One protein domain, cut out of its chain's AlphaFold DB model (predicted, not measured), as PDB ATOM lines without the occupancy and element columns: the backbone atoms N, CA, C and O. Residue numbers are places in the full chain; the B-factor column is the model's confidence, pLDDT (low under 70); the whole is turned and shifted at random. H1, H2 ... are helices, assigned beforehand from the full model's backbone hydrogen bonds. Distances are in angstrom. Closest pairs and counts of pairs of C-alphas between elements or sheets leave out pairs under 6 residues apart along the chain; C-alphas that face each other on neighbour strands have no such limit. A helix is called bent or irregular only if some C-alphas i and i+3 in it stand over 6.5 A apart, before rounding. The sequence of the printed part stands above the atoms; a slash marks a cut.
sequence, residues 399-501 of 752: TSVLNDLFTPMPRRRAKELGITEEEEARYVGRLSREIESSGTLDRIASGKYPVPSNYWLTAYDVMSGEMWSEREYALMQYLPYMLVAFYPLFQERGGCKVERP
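AT A GLANCE: This is residues 399 to 501 of the 752 residues of an uncharacterized protein of Fibroporia radiculosa (UniProt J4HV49). The long helix H6 forms one side of an elongated helical body, and the chain folds back beside it through the short helices H7 and H8 and on to H9. H8 lies in the middle, with H6 packed on one side and H4 on the other; H5 also packs on H8, H1 bridges H4 and H9, and H2 and H3 form a thin outlying part at the far end of the long axis. The printed part has 103 residues with nine named helices, H1 to H9 in chain order, and no named strand; its class is all helix. The whole is compact, with a radius of gyration of the C-alphas of 14.4 A, and spans 46 by 28 by 20 A.

IN THESE COORDINATES: Find C-alpha 451 at (49.141, 16.908, 14.558); from there H6, residues 451 to 469, runs 27.3 A to C-alpha 469 at (38.390, 40.830, 22.005). It is irregular, with C-alphas 452 and 455 7.0 A apart. Next come H7, residues 473 to 477, H8, residues 479 to 484, 9.2 A long, and H9, residues 486 to 490. H7 is neither bent nor irregular, but only just: C-alphas 474 and 477 are 6.3 A apart. Look before H6 for H1, residues 399 to 406, 10.4 A, starting at C-alpha 399 (28.557, 13.625, 17.845); H2, residues 411 to 416; H3, residues 421 to 424; H4, residues 428 to 437, 14.2 A; and H5, residues 441 to 445.

HOW THE PARTS SIT: Start at H6, whose residues 456 to 464 alone touch H8, opposite ways at a shallow tilt of 14 degrees; the closest C-alphas, of Trp 456 and Met 482, are 5.6 A apart. H6 touches H7 with residues 463 to 467 alone, closest at the C-alphas of Met 467 and Tyr 473, 5.7 A. With residues 452 to 453 alone it only just touches H9, with 3 pairs of C-alphas within 8 A, the closest those of Ser 453 and Phe 486, 6.9 A. H8 also touches H4, opposite ways at a steep tilt of 55 degrees, closest at the C-alphas of Ser 432 and Pro 480, 5.2 A. H5 touches H8, closest at the C-alphas of Leu 441 and Pro 480, 7.1 A. H1 touches H4, opposite ways at a shallow tilt of 18 degrees, closest at the C-alphas of Val 401 and Ile 435, 6.5 A. H1 also touches H9, closest at the C-alphas of Leu 405 and Tyr 487, 5.3 A. H2 and H3 touch no helix but are near each other. In H1, H2, H5 and H9 every O i to N i+4 pair is within hydrogen-bond range; in H4 5 of 6 are, in H6 13 of 15, in H8 1 of 2, and in H7 0 of 1, beside 2 of 2 O i to N i+3 pairs, while H3 is too short for an i+4 pair.

THE WHOLE: The two C-alphas farthest apart, those of Arg 412 and Glu 470, are 46.1 A apart. The printed part has no cut, and the links between successive helices are tight. Mean pLDDT of the printed part is 75.8; look for values under 70 at residues 409 to 425, 439, 447 to 448, 450 to 452 and 492 to 501.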
ATOM      1  N   THR A 399      28.248  14.964  18.360       71.62
ATOM      2  CA  THR A 399      28.557  13.625  17.845       71.62
ATOM      3  C   THR A 399      28.176  13.414  16.372       71.62
ATOM      4  O   THR A 399      28.961  12.815  15.652       71.62
ATOM      5  N   SER A 400      27.010  13.864  15.892       73.81
ATOM      6  CA  SER A 400      26.680  13.825  14.453       73.81
ATOM      7  C   SER A 400      27.642  14.696  13.661       73.81
ATOM      8  O   SER A 400      28.342  14.153  12.830       73.81
ATOM      9  N   VAL A 401      27.786  15.985  13.984       77.00
ATOM     10  CA  VAL A 401      28.633  16.905  13.195       77.00
ATOM     11  C   VAL A 401      30.084  16.419  13.126       77.00
ATOM     12  O   VAL A 401      30.693  16.483  12.067       77.00
ATOM     13  N   LEU A 402      30.615  15.837  14.209       76.44
ATOM     14  CA  LEU A 402      31.910  15.149  14.185       76.44
ATOM     15  C   LEU A 402      31.888  13.909  13.265       76.44
ATOM     16  O   LEU A 402      32.789  13.744  12.454       76.44
ATOM     17  N   ASN A 403      30.868  13.046  13.329       78.06
ATOM     18  CA  ASN A 403      30.745  11.913  12.400       78.06
ATOM     19  C   ASN A 403      30.593  12.354  10.935       78.06
ATOM     20  O   ASN A 403      31.211  11.744  10.075       78.06
ATOM     21  N   ASP A 404      29.813  13.390  10.642       76.75
ATOM     22  CA  ASP A 404      29.562  13.894   9.290       76.75
ATOM     23  C   ASP A 404      30.775  14.696   8.736       76.75
ATOM     24  O   ASP A 404      30.892  14.876   7.520       76.75
ATOM     25  N   LEU A 405      31.706  15.108   9.619       79.31
ATOM     26  CA  LEU A 405      33.019  15.711   9.327       79.31
ATOM     27  C   LEU A 405      34.161  14.682   9.182       79.31
ATOM     28  O   LEU A 405      35.074  14.909   8.396       79.31
ATOM     29  N   PHE A 406      34.133  13.564   9.920       76.44
ATOM     30  CA  PHE A 406      35.193  12.535   9.893       76.44
ATOM     31  C   PHE A 406      34.853  11.304   9.045       76.44
ATOM     32  O   PHE A 406      35.743  10.627   8.540       76.44
ATOM     33  N   THR A 407      33.570  10.995   8.865       74.19
ATOM     34  CA  THR A 407      33.103   9.858   8.066       74.19
ATOM     35  C   THR A 407      32.421  10.375   6.797       74.19
ATOM     36  O   THR A 407      31.349  10.975   6.890       74.19
ATOM     37  N   PRO A 408      32.972  10.129   5.594       70.50
ATOM     38  CA  PRO A 408      32.282  10.479   4.357       70.50
ATOM     39  C   PRO A 408      30.953   9.719   4.248       70.50
ATOM     40  O   PRO A 408      30.830   8.565   4.673       70.50
ATOM     41  N   MET A 409      29.944  10.374   3.666       67.50
ATOM     42  CA  MET A 409      28.580   9.844   3.575       67.50
ATOM     43  C   MET A 409      28.570   8.433   2.959       67.50
ATOM     44  O   MET A 409      29.104   8.231   1.868       67.50
ATOM     45  N   PRO A 410      27.958   7.425   3.613       65.31
ATOM     46  CA  PRO A 410      28.030   6.056   3.120       65.31
ATOM     47  C   PRO A 410      27.344   5.967   1.753       65.31
ATOM     48  O   PRO A 410      26.180   6.346   1.632       65.31
ATOM     49  N   ARG A 411      28.038   5.421   0.740       59.81
ATOM     50  CA  ARG A 411      27.600   5.376  -0.676       59.81
ATOM     51  C   ARG A 411      26.144   4.936  -0.892       59.81
ATOM     52  O   ARG A 411      25.490   5.405  -1.818       59.81
ATOM     53  N   ARG A 412      25.608   4.077  -0.018       56.69
ATOM     54  CA  ARG A 412      24.182   3.715   0.008       56.69
ATOM     55  C   ARG A 412      23.265   4.922   0.260       56.69
ATOM     56  O   ARG A 412      22.341   5.129  -0.511       56.69
ATOM     57  N   ARG A 413      23.542   5.726   1.292       58.75
ATOM     58  CA  ARG A 413      22.782   6.935   1.655       58.75
ATOM     59  C   ARG A 413      22.964   8.049   0.623       58.75
ATOM     60  O   ARG A 413      21.999   8.737   0.330       58.75
ATOM     61  N   ALA A 414      24.158   8.193   0.039       63.00
ATOM     62  CA  ALA A 414      24.382   9.116  -1.080       63.00
ATOM     63  C   ALA A 414      23.494   8.751  -2.287       63.00
ATOM     64  O   ALA A 414      22.735   9.585  -2.774       63.00
ATOM     65  N   LYS A 415      23.482   7.468  -2.679       61.12
ATOM     66  CA  LYS A 415      22.643   6.951  -3.773       61.12
ATOM     67  C   LYS A 415      21.137   6.974  -3.463       61.12
ATOM     68  O   LYS A 415      20.345   7.207  -4.368       61.12
ATOM     69  N   GLU A 416      20.736   6.771  -2.208       56.19
ATOM     70  CA  GLU A 416      19.344   6.928  -1.740       56.19
ATOM     71  C   GLU A 416      18.895   8.407  -1.694       56.19
ATOM     72  O   GLU A 416      17.696   8.674  -1.748       56.19
ATOM     73  N   LEU A 417      19.832   9.364  -1.637       59.91
ATOM     74  CA  LEU A 417      19.584  10.812  -1.717       59.91
ATOM     75  C   LEU A 417      19.732  11.395  -3.136       59.91
ATOM     76  O   LEU A 417      19.458  12.576  -3.327       59.91
ATOM     77  N   GLY A 418      20.165  10.598  -4.118       58.38
ATOM     78  CA  GLY A 418      20.414  11.051  -5.493       58.38
ATOM     79  C   GLY A 418      21.696  11.874  -5.690       58.38
ATOM     80  O   GLY A 418      21.892  12.407  -6.775       58.38
ATOM     81  N   ILE A 419      22.558  11.960  -4.672       62.50
ATOM     82  CA  ILE A 419      23.785  12.771  -4.676       62.50
ATOM     83  C   ILE A 419      24.816  12.147  -5.628       62.50
ATOM     84  O   ILE A 419      25.178  10.975  -5.483       62.50
ATOM     85  N   THR A 420      25.294  12.939  -6.587       64.62
ATOM     86  CA  THR A 420      26.365  12.577  -7.532       64.62
ATOM     87  C   THR A 420      27.756  12.670  -6.888       64.62
ATOM     88  O   THR A 420      27.943  13.359  -5.885       64.62
ATOM     89  N   GLU A 421      28.776  12.013  -7.457       62.69
ATOM     90  CA  GLU A 421      30.148  12.101  -6.908       62.69
ATOM     91  C   GLU A 421      30.730  13.536  -7.020       62.69
ATOM     92  O   GLU A 421      31.532  13.947  -6.183       62.69
ATOM     93  N   GLU A 422      30.229  14.359  -7.952       60.50
ATOM     94  CA  GLU A 422      30.513  15.805  -8.063       60.50
ATOM     95  C   GLU A 422      29.824  16.660  -6.978       60.50
ATOM     96  O   GLU A 422      30.231  17.789  -6.691       60.50
ATOM     97  N   GLU A 423      28.762  16.151  -6.355       62.06
ATOM     98  CA  GLU A 423      28.104  16.774  -5.201       62.06
ATOM     99  C   GLU A 423      28.701  16.281  -3.874       62.06
ATOM    100  O   GLU A 423      28.782  17.063  -2.927       62.06
ATOM    101  N   GLU A 424      29.221  15.045  -3.815       60.94
ATOM    102  CA  GLU A 424      30.102  14.588  -2.722       60.94
ATOM    103  C   GLU A 424      31.385  15.446  -2.671       60.94
ATOM    104  O   GLU A 424      31.827  15.831  -1.586       60.94
ATOM    105  N   ALA A 425      31.921  15.850  -3.832       64.56
ATOM    106  CA  ALA A 425      33.037  16.794  -3.940       64.56
ATOM    107  C   ALA A 425      32.690  18.234  -3.502       64.56
ATOM    108  O   ALA A 425      33.553  18.942  -2.981       64.56
ATOM    109  N   ARG A 426      31.428  18.674  -3.614       76.62
ATOM    110  CA  ARG A 426      30.954  19.997  -3.145       76.62
ATOM    111  C   ARG A 426      30.649  20.029  -1.636       76.62
ATOM    112  O   ARG A 426      29.752  20.736  -1.176       76.62
ATOM    113  N   TYR A 427      31.437  19.300  -0.840       76.25
ATOM    114  CA  TYR A 427      31.249  19.143   0.607       76.25
ATOM    115  C   TYR A 427      31.301  20.459   1.397       76.25
ATOM    116  O   TYR A 427      30.611  20.574   2.408       76.25
ATOM    117  N   VAL A 428      32.079  21.452   0.945       81.81
ATOM    118  CA  VAL A 428      32.375  22.684   1.703       81.81
ATOM    119  C   VAL A 428      31.103  23.428   2.121       81.81
ATOM    120  O   VAL A 428      30.912  23.681   3.306       81.81
ATOM    121  N   GLY A 429      30.201  23.713   1.175       80.81
ATOM    122  CA  GLY A 429      28.955  24.450   1.438       80.81
ATOM    123  C   GLY A 429      27.863  23.642   2.154       80.81
ATOM    124  O   GLY A 429      26.872  24.221   2.603       80.81
ATOM    125  N   ARG A 430      28.028  22.315   2.262       82.06
ATOM    126  CA  ARG A 430      27.209  21.460   3.138       82.06
ATOM    127  C   ARG A 430      27.751  21.516   4.561       82.06
ATOM    128  O   ARG A 430      27.008  21.844   5.479       82.06
ATOM    129  N   LEU A 431      29.041  21.218   4.727       79.81
ATOM    130  CA  LEU A 431      29.672  21.125   6.038       79.81
ATOM    131  C   LEU A 431      29.752  22.471   6.752       79.81
ATOM    132  O   LEU A 431      29.555  22.480   7.959       79.81
ATOM    133  N   SER A 432      29.957  23.599   6.058       84.56
ATOM    134  CA  SER A 432      29.915  24.916   6.713       84.56
ATOM    135  C   SER A 432      28.563  25.154   7.391       84.56
ATOM    136  O   SER A 432      28.527  25.402   8.591       84.56
ATOM    137  N   ARG A 433      27.449  24.935   6.680       81.44
ATOM    138  CA  ARG A 433      26.079  25.053   7.220       81.44
ATOM    139  C   ARG A 433      25.767  24.038   8.326       81.44
ATOM    140  O   ARG A 433      25.066  24.355   9.282       81.44
ATOM    141  N   GLU A 434      26.273  22.814   8.206       76.50
ATOM    142  CA  GLU A 434      26.100  21.736   9.195       76.50
ATOM    143  C   GLU A 434      26.904  22.005  10.487       76.50
ATOM    144  O   GLU A 434      26.467  21.686  11.593       76.50
ATOM    145  N   ILE A 435      28.044  22.689  10.359       80.69
ATOM    146  CA  ILE A 435      28.882  23.172  11.463       80.69
ATOM    147  C   ILE A 435      28.311  24.469  12.073       80.69
ATOM    148  O   ILE A 435      28.318  24.613  13.295       80.69
ATOM    149  N   GLU A 436      27.747  25.378  11.273       81.44
ATOM    150  CA  GLU A 436      27.030  26.581  11.730       81.44
ATOM    151  C   GLU A 436      25.767  26.222  12.531       81.44
ATOM    152  O   GLU A 436      25.596  26.688  13.661       81.44
ATOM    153  N   SER A 437      24.908  25.341  11.999       73.56
ATOM    154  CA  SER A 437      23.656  24.919  12.655       73.56
ATOM    155  C   SER A 437      23.887  24.149  13.961       73.56
ATOM    156  O   SER A 437      23.040  24.174  14.857       73.56
ATOM    157  N   SER A 438      25.074  23.554  14.140       72.69
ATOM    158  CA  SER A 438      25.509  22.976  15.419       72.69
ATOM    159  C   SER A 438      25.506  23.987  16.575       72.69
ATOM    160  O   SER A 438      25.418  23.590  17.740       72.69
ATOM    161  N   GLY A 439      25.680  25.285  16.279       69.88
ATOM    162  CA  GLY A 439      25.837  26.362  17.260       69.88
ATOM    163  C   GLY A 439      26.948  26.130  18.294       69.88
ATOM    164  O   GLY A 439      26.900  26.716  19.375       69.88
ATOM    165  N   THR A 440      27.895  25.222  18.023       70.69
ATOM    166  CA  THR A 440      28.876  24.723  19.003       70.69
ATOM    167  C   THR A 440      30.290  24.597  18.421       70.69
ATOM    168  O   THR A 440      31.064  23.739  18.847       70.69
ATOM    169  N   LEU A 441      30.641  25.513  17.508       77.38
ATOM    170  CA  LEU A 441      31.966  25.695  16.895       77.38
ATOM    171  C   LEU A 441      33.122  25.469  17.890       77.38
ATOM    172  O   LEU A 441      33.927  24.561  17.695       77.38
ATOM    173  N   ASP A 442      33.132  26.177  19.025       76.38
ATOM    174  CA  ASP A 442      34.195  26.072  20.041       76.38
ATOM    175  C   ASP A 442      34.307  24.671  20.663       76.38
ATOM    176  O   ASP A 442      35.385  24.234  21.068       76.38
ATOM    177  N   ARG A 443      33.197  23.926  20.749       73.31
ATOM    178  CA  ARG A 443      33.192  22.543  21.257       73.31
ATOM    179  C   ARG A 443      33.735  21.561  20.225       73.31
ATOM    180  O   ARG A 443      34.267  20.522  20.620       73.31
ATOM    181  N   ILE A 444      33.588  21.867  18.938       76.50
ATOM    182  CA  ILE A 444      34.207  21.120  17.841       76.50
ATOM    183  C   ILE A 444      35.705  21.445  17.813       76.50
ATOM    184  O   ILE A 444      36.503  20.519  17.898       76.50
ATOM    185  N   ALA A 445      36.094  22.723  17.811       76.44
ATOM    186  CA  ALA A 445      37.494  23.158  17.821       76.44
ATOM    187  C   ALA A 445      38.284  22.615  19.030       76.44
ATOM    188  O   ALA A 445      39.370  22.072  18.865       76.44
ATOM    189  N   SER A 446      37.704  22.638  20.237       70.25
ATOM    190  CA  SER A 446      38.305  22.080  21.468       70.25
ATOM    191  C   SER A 446      38.309  20.540  21.556       70.25
ATOM    192  O   SER A 446      38.288  19.966  22.651       70.25
ATOM    193  N   GLY A 447      38.283  19.839  20.422       67.50
ATOM    194  CA  GLY A 447      38.611  18.414  20.349       67.50
ATOM    195  C   GLY A 447      40.125  18.178  20.412       67.50
ATOM    196  O   GLY A 447      40.923  19.075  20.155       67.50
ATOM    197  N   LYS A 448      40.537  16.954  20.756       66.25
ATOM    198  CA  LYS A 448      41.925  16.509  20.562       66.25
ATOM    199  C   LYS A 448      42.025  15.863  19.190       66.25
ATOM    200  O   LYS A 448      41.375  14.845  18.957       66.25
ATOM    201  N   TYR A 449      42.839  16.445  18.322       72.94
ATOM    202  CA  TYR A 449      42.987  16.032  16.932       72.94
ATOM    203  C   TYR A 449      44.460  15.722  16.601       72.94
ATOM    204  O   TYR A 449      45.355  16.203  17.301       72.94
ATOM    205  N   PRO A 450      44.747  14.897  15.575       69.56
ATOM    206  CA  PRO A 450      46.119  14.570  15.181       69.56
ATOM    207  C   PRO A 450      46.896  15.794  14.677       69.56
ATOM    208  O   PRO A 450      46.308  16.717  14.116       69.56
ATOM    209  N   VAL A 451      48.228  15.768  14.809       63.81
ATOM    210  CA  VAL A 451      49.141  16.908  14.558       63.81
ATOM    211  C   VAL A 451      48.868  17.717  13.268       63.81
ATOM    212  O   VAL A 451      48.924  18.943  13.358       63.81
ATOM    213  N   PRO A 452      48.507  17.126  12.103       68.62
ATOM    214  CA  PRO A 452      48.168  17.890  10.891       68.62
ATOM    215  C   PRO A 452      47.021  18.905  11.045       68.62
ATOM    216  O   PRO A 452      46.945  19.867  10.287       68.62
ATOM    217  N   SER A 453      46.136  18.725  12.031       74.62
ATOM    218  CA  SER A 453      45.050  19.670  12.330       74.62
ATOM    219  C   SER A 453      45.519  20.980  12.974       74.62
ATOM    220  O   SER A 453      44.813  21.984  12.883       74.62
ATOM    221  N   ASN A 454      46.696  20.992  13.613       80.25
ATOM    222  CA  ASN A 454      47.092  22.063  14.531       80.25
ATOM    223  C   ASN A 454      47.136  23.445  13.868       80.25
ATOM    224  O   ASN A 454      46.736  24.418  14.497       80.25
ATOM    225  N   TYR A 455      47.547  23.539  12.600       85.56
ATOM    226  CA  TYR A 455      47.551  24.804  11.856       85.56
ATOM    227  C   TYR A 455      46.150  25.436  11.774       85.56
ATOM    228  O   TYR A 455      45.971  26.606  12.106       85.56
ATOM    229  N   TRP A 456      45.142  24.641  11.407       87.50
ATOM    230  CA  TRP A 456      43.749  25.085  11.306       87.50
ATOM    231  C   TRP A 456      43.128  25.381  12.676       87.50
ATOM    232  O   TRP A 456      42.334  26.311  12.800       87.50
ATOM    233  N   LEU A 457      43.525  24.641  13.718       87.06
ATOM    234  CA  LEU A 457      43.119  24.924  15.097       87.06
ATOM    235  C   LEU A 457      43.716  26.238  15.611       87.06
ATOM    236  O   LEU A 457      42.996  27.016  16.224       87.06
ATOM    237  N   THR A 458      44.989  26.527  15.333       87.88
ATOM    238  CA  THR A 458      45.611  27.815  15.684       87.88
ATOM    239  C   THR A 458      45.000  28.968  14.884       87.88
ATOM    240  O   THR A 458      44.766  30.032  15.449       87.88
ATOM    241  N   ALA A 459      44.667  28.764  13.605       87.69
ATOM    242  CA  ALA A 459      43.943  29.755  12.808       87.69
ATOM    243  C   ALA A 459      42.530  30.031  13.365       87.69
ATOM    244  O   ALA A 459      42.126  31.190  13.452       87.69
ATOM    245  N   TYR A 460      41.806  28.989  13.797       90.31
ATOM    246  CA  TYR A 460      40.529  29.127  14.505       90.31
ATOM    247  C   TYR A 460      40.698  29.869  15.840       90.31
ATOM    248  O   TYR A 460      39.938  30.791  16.122       90.31
ATOM    249  N   ASP A 461      41.684  29.492  16.658       90.19
ATOM    250  CA  ASP A 461      41.921  30.072  17.987       90.19
ATOM    251  C   ASP A 461      42.214  31.576  17.884       90.19
ATOM    252  O   ASP A 461      41.523  32.373  18.512       90.19
ATOM    253  N   VAL A 462      43.115  31.984  16.979       90.56
ATOM    254  CA  VAL A 462      43.395  33.402  16.689       90.56
ATOM    255  C   VAL A 462      42.146  34.133  16.186       90.56
ATOM    256  O   VAL A 462      41.778  35.164  16.741       90.56
ATOM    257  N   MET A 463      41.449  33.600  15.176       89.12
ATOM    258  CA  MET A 463      40.275  34.264  14.591       89.12
ATOM    259  C   MET A 463      39.100  34.376  15.578       89.12
ATOM    260  O   MET A 463      38.385  35.377  15.579       89.12
ATOM    261  N   SER A 464      38.907  33.373  16.438       89.81
ATOM    262  CA  SER A 464      37.903  33.412  17.506       89.81
ATOM    263  C   SER A 464      38.324  34.349  18.645       89.81
ATOM    264  O   SER A 464      37.476  35.053  19.188       89.81
ATOM    265  N   GLY A 465      39.622  34.425  18.952       89.12
ATOM    266  CA  GLY A 465      40.205  35.373  19.897       89.12
ATOM    267  C   GLY A 465      39.908  36.817  19.506       89.12
ATOM    268  O   GLY A 465      39.264  37.519  20.283       89.12
ATOM    269  N   GLU A 466      40.277  37.216  18.284       89.12
ATOM    270  CA  GLU A 466      40.014  38.562  17.742       89.12
ATOM    271  C   GLU A 466      38.508  38.884  17.680       89.12
ATOM    272  O   GLU A 466      38.069  39.972  18.061       89.12
ATOM    273  N   MET A 467      37.676  37.907  17.292       92.06
ATOM    274  CA  MET A 467      36.214  38.046  17.321       92.06
ATOM    275  C   MET A 467      35.684  38.349  18.735       92.06
ATOM    276  O   MET A 467      34.728  39.113  18.872       92.06
ATOM    277  N   TRP A 468      36.276  37.776  19.789       88.31
ATOM    278  CA  TRP A 468      35.849  38.000  21.176       88.31
ATOM    279  C   TRP A 468      36.491  39.231  21.842       88.31
ATOM    280  O   TRP A 468      35.838  39.839  22.698       88.31
ATOM    281  N   SER A 469      37.720  39.625  21.481       92.44
ATOM    282  CA  SER A 469      38.390  40.830  22.005       92.44
ATOM    283  C   SER A 469      37.830  42.108  21.382       92.44
ATOM    284  O   SER A 469      37.261  42.940  22.095       92.44
ATOM    285  N   GLU A 470      37.923  42.229  20.058       91.06
ATOM    286  CA  GLU A 470      37.537  43.426  19.300       91.06
ATOM    287  C   GLU A 470      36.037  43.450  18.962       91.06
ATOM    288  O   GLU A 470      35.495  44.475  18.549       91.06
ATOM    289  N   ARG A 471      35.329  42.337  19.217       89.31
ATOM    290  CA  ARG A 471      33.884  42.152  18.962       89.31
ATOM    291  C   ARG A 471      33.521  42.175  17.475       89.31
ATOM    292  O   ARG A 471      32.376  42.469  17.121       89.31
ATOM    293  N   GLU A 472      34.468  41.844  16.599       90.62
ATOM    294  CA  GLU A 472      34.246  41.794  15.154       90.62
ATOM    295  C   GLU A 472      33.529  40.497  14.737       90.62
ATOM    296  O   GLU A 472      34.094  39.578  14.145       90.62
ATOM    297  N   TYR A 473      32.223  40.429  15.010       88.38
ATOM    298  CA  TYR A 473      31.372  39.283  14.656       88.38
ATOM    299  C   TYR A 473      31.235  39.026  13.139       88.38
ATOM    300  O   TYR A 473      30.624  38.033  12.747       88.38
ATOM    301  N   ALA A 474      31.824  39.860  12.273       89.25
ATOM    302  CA  ALA A 474      31.993  39.543  10.854       89.25
ATOM    303  C   ALA A 474      32.887  38.302  10.648       89.25
ATOM    304  O   ALA A 474      32.618  37.488   9.764       89.25
ATOM    305  N   LEU A 475      33.883  38.098  11.524       86.62
ATOM    306  CA  LEU A 475      34.768  36.927  11.523       86.62
ATOM    307  C   LEU A 475      34.020  35.607  11.781       86.62
ATOM    308  O   LEU A 475      34.464  34.549  11.335       86.62
ATOM    309  N   MET A 476      32.847  35.655  12.425       85.62
ATOM    310  CA  MET A 476      32.040  34.473  12.757       85.62
ATOM    311  C   MET A 476      31.652  33.642  11.522       85.62
ATOM    312  O   MET A 476      31.495  32.429  11.633       85.62
ATOM    313  N   GLN A 477      31.535  34.269  10.345       87.81
ATOM    314  CA  GLN A 477      31.226  33.582   9.083       87.81
ATOM    315  C   GLN A 477      32.413  32.776   8.529       87.81
ATOM    316  O   GLN A 477      32.213  31.884   7.712       87.81
ATOM    317  N   TYR A 478      33.643  33.061   8.965       87.75
ATOM    318  CA  TYR A 478      34.862  32.408   8.474       87.75
ATOM    319  C   TYR A 478      35.301  31.230   9.361       87.75
ATOM    320  O   TYR A 478      35.879  30.264   8.857       87.75
ATOM    321  N   LEU A 479      34.949  31.249  10.654       87.94
ATOM    322  CA  LEU A 479      35.231  30.171  11.616       87.94
ATOM    323  C   LEU A 479      34.812  28.752  11.158       87.94
ATOM    324  O   LEU A 479      35.597  27.824  11.380       87.94
ATOM    325  N   PRO A 480      33.649  28.522  10.503       88.25
ATOM    326  CA  PRO A 480      33.257  27.185  10.051       88.25
ATOM    327  C   PRO A 480      34.235  26.598   9.029       88.25
ATOM    328  O   PRO A 480      34.541  25.409   9.088       88.25
ATOM    329  N   TYR A 481      34.773  27.419   8.121       88.06
ATOM    330  CA  TYR A 481      35.659  26.967   7.042       88.06
ATOM    331  C   TYR A 481      36.993  26.419   7.569       88.06
ATOM    332  O   TYR A 481      37.509  25.447   7.016       88.06
ATOM    333  N   MET A 482      37.496  26.956   8.688       87.69
ATOM    334  CA  MET A 482      38.681  26.419   9.379       87.69
ATOM    335  C   MET A 482      38.453  24.990   9.894       87.69
ATOM    336  O   MET A 482      39.382  24.189   9.926       87.69
ATOM    337  N   LEU A 483      37.213  24.647  10.262       84.88
ATOM    338  CA  LEU A 483      36.836  23.305  10.721       84.88
ATOM    339  C   LEU A 483      36.493  22.367   9.550       84.88
ATOM    340  O   LEU A 483      36.794  21.178   9.612       84.88
ATOM    341  N   VAL A 484      35.930  22.891   8.452       86.38
ATOM    342  CA  VAL A 484      35.679  22.136   7.204       86.38
ATOM    343  C   VAL A 484      36.971  21.542   6.624       86.38
ATOM    344  O   VAL A 484      36.935  20.451   6.051       86.38
ATOM    345  N   ALA A 485      38.120  22.197   6.828       83.44
ATOM    346  CA  ALA A 485      39.434  21.693   6.421       83.44
ATOM    347  C   ALA A 485      39.809  20.326   7.037       83.44
ATOM    348  O   ALA A 485      40.678  19.635   6.506       83.44
ATOM    349  N   PHE A 486      39.138  19.883   8.107       81.62
ATOM    350  CA  PHE A 486      39.339  18.550   8.683       81.62
ATOM    351  C   PHE A 486      38.732  17.413   7.848       81.62
ATOM    352  O   PHE A 486      39.237  16.296   7.928       81.62
ATOM    353  N   TYR A 487      37.731  17.679   6.999       82.69
ATOM    354  CA  TYR A 487      37.124  16.654   6.138       82.69
ATOM    355  C   TYR A 487      38.151  15.963   5.215       82.69
ATOM    356  O   TYR A 487      38.316  14.748   5.325       82.69
ATOM    357  N   PRO A 488      38.918  16.674   4.356       82.00
ATOM    358  CA  PRO A 488      39.919  16.028   3.502       82.00
ATOM    359  C   PRO A 488      41.095  15.413   4.280       82.00
ATOM    360  O   PRO A 488      41.706  14.473   3.776       82.00
ATOM    361  N   LEU A 489      41.404  15.913   5.485       79.31
ATOM    362  CA  LEU A 489      42.519  15.435   6.314       79.31
ATOM    363  C   LEU A 489      42.234  14.102   7.026       79.31
ATOM    364  O   LEU A 489      43.180  13.398   7.372       79.31
ATOM    365  N   PHE A 490      40.962  13.764   7.269       75.69
ATOM    366  CA  PHE A 490      40.577  12.672   8.176       75.69
ATOM    367  C   PHE A 490      39.414  11.789   7.666       75.69
ATOM    368  O   PHE A 490      38.802  11.068   8.449       75.69
ATOM    369  N   GLN A 491      39.105  11.834   6.364       74.94
ATOM    370  CA  GLN A 491      38.014  11.093   5.701       74.94
ATOM    371  C   GLN A 491      38.216   9.559   5.627       74.94
ATOM    372  O   GLN A 491      38.347   8.971   4.549       74.94
ATOM    373  N   GLU A 492      38.188   8.864   6.764       69.19
ATOM    374  CA  GLU A 492      38.302   7.402   6.805       69.19
ATOM    375  C   GLU A 492      36.982   6.703   6.422       69.19
ATOM    376  O   GLU A 492      36.007   6.653   7.183       69.19
ATOM    377  N   ARG A 493      36.947   6.098   5.224       63.12
ATOM    378  CA  ARG A 493      35.808   5.300   4.726       63.12
ATOM    379  C   ARG A 493      35.620   4.016   5.547       63.12
ATOM    380  O   ARG A 493      36.105   2.951   5.178       63.12
ATOM    381  N   GLY A 494      34.846   4.126   6.627       59.28
ATOM    382  CA  GLY A 494      34.545   3.032   7.558       59.28
ATOM    383  C   GLY A 494      35.047   3.256   8.988       59.28
ATOM    384  O   GLY A 494      34.973   2.320   9.783       59.28
ATOM    385  N   GLY A 495      35.530   4.461   9.315       61.81
ATOM    386  CA  GLY A 495      35.990   4.814  10.658       61.81
ATOM    387  C   GLY A 495      34.951   4.556  11.759       61.81
ATOM    388  O   GLY A 495      33.735   4.561  11.539       61.81
ATOM    389  N   CYS A 496      35.433   4.315  12.981       57.41
ATOM    390  CA  CYS A 496      34.561   4.194  14.145       57.41
ATOM    391  C   CYS A 496      33.863   5.526  14.446       57.41
ATOM    392  O   CYS A 496      34.458   6.594  14.315       57.41
ATOM    393  N   LYS A 497      32.607   5.462  14.910       62.44
ATOM    394  CA  LYS A 497      31.854   6.671  15.258       62.44
ATOM    395  C   LYS A 497      32.574   7.476  16.338       62.44
ATOM    396  O   LYS A 497      32.922   6.932  17.386       62.44
ATOM    397  N   VAL A 498      32.724   8.776  16.106       64.06
ATOM    398  CA  VAL A 498      33.477   9.686  16.978       64.06
ATOM    399  C   VAL A 498      32.634  10.066  18.198       64.06
ATOM    400  O   VAL A 498      31.975  11.106  18.244       64.06
ATOM    401  N   GLU A 499      32.627   9.201  19.212       57.72
ATOM    402  CA  GLU A 499      32.107   9.540  20.538       57.72
ATOM    403  C   GLU A 499      33.135  10.382  21.306       57.72
ATOM    404  O   GLU A 499      34.238   9.918  21.595       57.72
ATOM    405  N   ARG A 500      32.778  11.620  21.683       61.00
ATOM    406  CA  ARG A 500      33.659  12.455  22.513       61.00
ATOM    407  C   ARG A 500      33.847  11.805  23.898       61.00
ATOM    408  O   ARG A 500      32.852  11.625  24.606       61.00
ATOM    409  N   PRO A 501      35.088  11.518  24.342       58.12
ATOM    410  CA  PRO A 501      35.323  10.942  25.661       58.12
ATOM    411  C   PRO A 501      34.846  11.871  26.784       58.12
ATOM    412  O   PRO A 501      35.263  13.027  26.874       58.12
TER     413      PRO A 501